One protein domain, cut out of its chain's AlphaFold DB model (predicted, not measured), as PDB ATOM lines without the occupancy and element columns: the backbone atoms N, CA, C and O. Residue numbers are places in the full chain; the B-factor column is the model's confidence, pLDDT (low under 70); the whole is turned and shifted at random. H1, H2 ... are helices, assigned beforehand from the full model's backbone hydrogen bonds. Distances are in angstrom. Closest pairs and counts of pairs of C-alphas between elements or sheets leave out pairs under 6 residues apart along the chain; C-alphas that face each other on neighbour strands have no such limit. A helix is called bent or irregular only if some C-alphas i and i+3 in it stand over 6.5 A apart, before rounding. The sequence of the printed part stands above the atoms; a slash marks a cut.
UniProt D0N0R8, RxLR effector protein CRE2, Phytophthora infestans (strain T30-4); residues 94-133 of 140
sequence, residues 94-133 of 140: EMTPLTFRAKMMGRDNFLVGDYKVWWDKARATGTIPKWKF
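This is residues 94 to 133 of the 140 residues of the protein "RxLR effector protein CRE2" of Phytophthora infestans (strain T30-4) (UniProt D0N0R8). This is a flat helical hairpin of unequal arms: the short helix H1 leads through a looping link into the long helix H2, which runs back past it at a slant. After H2 the stretch of residues 126 to 133 turns and folds back beside H2, on the side away from H1. The printed part has 40 residues, with two named helices, H1 then H2, and no named strand; the class is all helix. It is only just compact, close to loose, with a radius of gyration of the C-alphas of 10.3 A, and its C-alphas span 29 by 23 by 10 A.

Start at H1, residues 97 to 103, and go on through the short link of 6 residues to H2, residues 110 to 125. The two helices form a helical hairpin and touch, H2 with residues 112 to 119 alone. Look for their closest C-alphas at Pro 97 and Lys 116, 5.2 A apart. They run opposite ways at a steep tilt of 35.4 degrees, only just past shallow, with centres 12.2 A apart. In H1 and H2 every O i to N i+4 pair is within hydrogen-bond range.

Find C-alpha 97 at (134.672, 151.569, 141.500); from there H1 runs 9.8 A to C-alpha 103 at (131.699, 160.315, 138.204). H2 begins at C-alpha 110 and runs 22.2 A to C-alpha 125 at (144.985, 138.322, 140.928). Neither helix is bent or irregular.

The two C-alphas farthest apart are those of Met 105 and Thr 125, at 29.1 A. The C-alphas of Glu 94 and Phe 133, the first and last printed, are 22.8 A apart. The printed part has no cut and no long link between its helices. Its mean pLDDT is 89.3, and no printed residue is under 70.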
ATOM      1  N   GLU A  94     144.163 154.614 138.750       91.82
ATOM      2  CA  GLU A  94     143.804 154.221 140.119       91.82
ATOM      3  C   GLU A  94     142.354 154.571 140.493       91.82
ATOM      4  O   GLU A  94     142.000 154.758 141.657       91.82
ATOM      5  N   MET A  95     141.468 154.642 139.493       90.99
ATOM      6  CA  MET A  95     140.081 155.017 139.719       90.99
ATOM      7  C   MET A  95     139.329 153.842 140.337       90.99
ATOM      8  O   MET A  95     139.067 152.833 139.675       90.99
ATOM      9  N   THR A  96     138.954 153.981 141.606       92.92
ATOM     10  CA  THR A  96     138.173 152.960 142.309       92.92
ATOM     11  C   THR A  96     136.755 152.852 141.730       92.92
ATOM     12  O   THR A  96     136.241 153.826 141.162       92.92
ATOM     13  N   PRO A  97     136.072 151.707 141.898       91.47
ATOM     14  CA  PRO A  97     134.672 151.569 141.500       91.47
ATOM     15  C   PRO A  97     133.756 152.626 142.136       91.47
ATOM     16  O   PRO A  97     132.806 153.081 141.500       91.47
ATOM     17  N   LEU A  98     134.077 153.073 143.356       90.90
ATOM     18  CA  LEU A  98     133.352 154.139 144.050       90.90
ATOM     19  C   LEU A  98     133.528 155.491 143.345       90.90
ATOM     20  O   LEU A  98     132.542 156.163 143.046       90.90
ATOM     21  N   THR A  99     134.767 155.858 143.008       92.31
ATOM     22  CA  THR A  99     135.073 157.084 142.253       92.31
ATOM     23  C   THR A  99     134.439 157.054 140.862       92.31
ATOM     24  O   THR A  99     133.883 158.054 140.406       92.31
ATOM     25  N   PHE A 100     134.475 155.900 140.191       91.39
ATOM     26  CA  PHE A 100     133.845 155.724 138.884       91.39
ATOM     27  C   PHE A 100     132.319 155.894 138.959       91.39
ATOM     28  O   PHE A 100     131.746 156.623 138.147       91.39
ATOM     29  N   ARG A 101     131.666 155.308 139.973       90.07
ATOM     30  CA  ARG A 101     130.228 155.495 140.235       90.07
ATOM     31  C   ARG A 101     129.883 156.955 140.531       90.07
ATOM     32  O   ARG A 101     128.914 157.469 139.977       90.07
ATOM     33  N   ALA A 102     130.685 157.636 141.349       91.26
ATOM     34  CA  ALA A 102     130.496 159.054 141.653       91.26
ATOM     35  C   ALA A 102     130.598 159.924 140.387       91.26
ATOM     36  O   ALA A 102     129.761 160.795 140.164       91.26
ATOM     37  N   LYS A 103     131.553 159.627 139.497       89.67
ATOM     38  CA  LYS A 103     131.699 160.315 138.204       89.67
ATOM     39  C   LYS A 103     130.522 160.066 137.254       89.67
ATOM     40  O   LYS A 103     130.188 160.931 136.451       89.67
ATOM     41  N   MET A 104     129.869 158.914 137.379       86.92
ATOM     42  CA  MET A 104     128.606 158.589 136.704       86.92
ATOM     43  C   MET A 104     127.370 159.161 137.427       86.92
ATOM     44  O   MET A 104     126.249 158.749 137.132       86.92
ATOM     45  N   MET A 105     127.557 160.095 138.370       86.47
ATOM     46  CA  MET A 105     126.500 160.729 139.170       86.47
ATOM     47  C   MET A 105     125.635 159.719 139.935       86.47
ATOM     48  O   MET A 105     124.423 159.877 140.044       86.47
ATOM     49  N   GLY A 106     126.239 158.628 140.414       78.55
ATOM     50  CA  GLY A 106     125.514 157.588 141.146       78.55
ATOM     51  C   GLY A 106     124.576 156.743 140.282       78.55
ATOM     52  O   GLY A 106     123.893 155.880 140.825       78.55
ATOM     53  N   ARG A 107     124.543 156.947 138.956       78.80
ATOM     54  CA  ARG A 107     123.690 156.168 138.055       78.80
ATOM     55  C   ARG A 107     124.113 154.705 138.077       78.80
ATOM     56  O   ARG A 107     125.205 154.366 137.614       78.80
ATOM     57  N   ASP A 108     123.213 153.846 138.535       76.09
ATOM     58  CA  ASP A 108     123.410 152.405 138.483       76.09
ATOM     59  C   ASP A 108     123.260 151.930 137.041       76.09
ATOM     60  O   ASP A 108     122.203 152.007 136.418       76.09
ATOM     61  N   ASN A 109     124.382 151.506 136.472       82.04
ATOM     62  CA  ASN A 109     124.467 150.952 135.134       82.04
ATOM     63  C   ASN A 109     125.356 149.707 135.167       82.04
ATOM     64  O   ASN A 109     126.176 149.536 136.074       82.04
ATOM     65  N   PHE A 110     125.206 148.844 134.158       85.53
ATOM     66  CA  PHE A 110     125.968 147.598 134.081       85.53
ATOM     67  C   PHE A 110     127.487 147.837 134.099       85.53
ATOM     68  O   PHE A 110     128.212 147.027 134.656       85.53
ATOM     69  N   LEU A 111     127.979 148.972 133.578       87.96
ATOM     70  CA  LEU A 111     129.413 149.283 133.569       87.96
ATOM     71  C   LEU A 111     129.971 149.472 134.978       87.96
ATOM     72  O   LEU A 111     131.092 149.049 135.227       87.96
ATOM     73  N   VAL A 112     129.231 150.103 135.894       89.43
ATOM     74  CA  VAL A 112     129.685 150.286 137.283       89.43
ATOM     75  C   VAL A 112     129.767 148.935 137.995       89.43
ATOM     76  O   VAL A 112     130.767 148.659 138.659       89.43
ATOM     77  N   GLY A 113     128.749 148.086 137.825       89.32
ATOM     78  CA  GLY A 113     128.730 146.735 138.393       89.32
ATOM     79  C   GLY A 113     129.854 145.861 137.836       89.32
ATOM     80  O   GLY A 113     130.650 145.307 138.595       89.32
ATOM     81  N   ASP A 114     129.980 145.819 136.513       90.75
ATOM     82  CA  ASP A 114     131.008 145.043 135.826       90.75
ATOM     83  C   ASP A 114     132.414 145.554 136.128       90.75
ATOM     84  O   ASP A 114     133.327 144.752 136.326       90.75
ATOM     85  N   TYR A 115     132.604 146.876 136.196       92.72
ATOM     86  CA  TYR A 115     133.892 147.464 136.548       92.72
ATOM     87  C   TYR A 115     134.286 147.098 137.971       92.72
ATOM     88  O   TYR A 115     135.445 146.769 138.195       92.72
ATOM     89  N   LYS A 116     133.340 147.091 138.920       92.67
ATOM     90  CA  LYS A 116     133.599 146.643 140.293       92.67
ATOM     91  C   LYS A 116     134.124 145.205 140.311       92.67
ATOM     92  O   LYS A 116     135.223 144.975 140.803       92.67
ATOM     93  N   VAL A 117     133.397 144.269 139.696       92.60
ATOM     94  CA  VAL A 117     133.799 142.849 139.630       92.60
ATOM     95  C   VAL A 117     135.150 142.685 138.928       92.60
ATOM     96  O   VAL A 117     136.015 141.925 139.368       92.60
ATOM     97  N   TRP A 118     135.349 143.410 137.828       94.10
ATOM     98  CA  TRP A 118     136.586 143.380 137.059       94.10
ATOM     99  C   TRP A 118     137.775 143.945 137.852       94.10
ATOM    100  O   TRP A 118     138.856 143.356 137.823       94.10
ATOM    101  N   TRP A 119     137.577 145.044 138.583       93.53
ATOM    102  CA  TRP A 119     138.591 145.715 139.400       93.53
ATOM    103  C   TRP A 119     138.979 144.873 140.614       93.53
ATOM    104  O   TRP A 119     140.169 144.688 140.867       93.53
ATOM    105  N   ASP A 120     137.995 144.283 141.302       94.23
ATOM    106  CA  ASP A 120     138.228 143.365 142.421       94.23
ATOM    107  C   ASP A 120     139.055 142.155 141.959       94.23
ATOM    108  O   ASP A 120     140.036 141.779 142.602       94.23
ATOM    109  N   LYS A 121     138.741 141.600 140.780       93.81
ATOM    110  CA  LYS A 121     139.510 140.499 140.184       93.81
ATOM    111  C   LYS A 121     140.928 140.913 139.791       93.81
ATOM    112  O   LYS A 121     141.865 140.143 140.015       93.81
ATOM    113  N   ALA A 122     141.093 142.108 139.222       93.53
ATOM    114  CA  ALA A 122     142.402 142.652 138.866       93.53
ATOM    115  C   ALA A 122     143.290 142.837 140.105       93.53
ATOM    116  O   ALA A 122     144.451 142.435 140.092       93.53
ATOM    117  N   ARG A 123     142.718 143.369 141.189       91.98
ATOM    118  CA  ARG A 123     143.390 143.547 142.484       91.98
ATOM    119  C   ARG A 123     143.744 142.222 143.146       91.98
ATOM    120  O   ARG A 123     144.866 142.070 143.609       91.98
ATOM    121  N   ALA A 124     142.811 141.272 143.170       93.25
ATOM    122  CA  ALA A 124     143.020 139.974 143.806       93.25
ATOM    123  C   ALA A 124     144.065 139.119 143.075       93.25
ATOM    124  O   ALA A 124     144.840 138.417 143.714       93.25
ATOM    125  N   THR A 125     144.094 139.174 141.739       92.50
ATOM    126  CA  THR A 125     144.985 138.322 140.928       92.50
ATOM    127  C   THR A 125     146.322 139.003 140.609       92.50
ATOM    128  O   THR A 125     147.264 138.342 140.187       92.50
ATOM    129  N   GLY A 126     146.408 140.335 140.706       89.40
ATOM    130  CA  GLY A 126     147.547 141.119 140.206       89.40
ATOM    131  C   GLY A 126     147.642 141.179 138.672       89.40
ATOM    132  O   GLY A 126     148.516 141.846 138.121       89.40
ATOM    133  N   THR A 127     146.731 140.514 137.958       90.05
ATOM    134  CA  THR A 127     146.679 140.469 136.493       90.05
ATOM    135  C   THR A 127     145.436 141.171 135.976       90.05
ATOM    136  O   THR A 127     144.348 140.966 136.510       90.05
ATOM    137  N   ILE A 128     145.564 141.921 134.882       89.85
ATOM    138  CA  ILE A 128     144.449 142.633 134.243       89.85
ATOM    139  C   ILE A 128     143.536 141.627 133.507       89.85
ATOM    140  O   ILE A 128     143.940 141.106 132.461       89.85
ATOM    141  N   PRO A 129     142.303 141.363 133.986       90.41
ATOM    142  CA  PRO A 129     141.419 140.404 133.340       90.41
ATOM    143  C   PRO A 129     140.872 140.957 132.018       90.41
ATOM    144  O   PRO A 129     140.794 142.166 131.795       90.41
ATOM    145  N   LYS A 130     140.446 140.066 131.120       90.70
ATOM    146  CA  LYS A 130     139.652 140.458 129.947       90.70
ATOM    147  C   LYS A 130     138.180 140.460 130.342       90.70
ATOM    148  O   LYS A 130     137.635 139.412 130.681       90.70
ATOM    149  N   TRP A 131     137.549 141.625 130.289       89.85
ATOM    150  CA  TRP A 131     136.102 141.736 130.362       89.85
ATOM    151  C   TRP A 131     135.478 141.128 129.102       89.85
ATOM    152  O   TRP A 131     136.005 141.288 127.994       89.85
ATOM    153  N   LYS A 132     134.369 140.421 129.290       86.13
ATOM    154  CA  LYS A 132     133.530 139.885 128.223       86.13
ATOM    155  C   LYS A 132     132.101 140.280 128.535       86.13
ATOM    156  O   LYS A 132     131.671 140.082 129.670       86.13
ATOM    157  N   PHE A 133     131.385 140.775 127.536       77.05
ATOM    158  CA  PHE A 133     129.962 141.030 127.649       77.05
ATOM    159  C   PHE A 133     129.250 139.736 128.046       77.05
ATOM    160  O   PHE A 133     129.201 138.769 127.285       77.05
TER     161      PHE A 133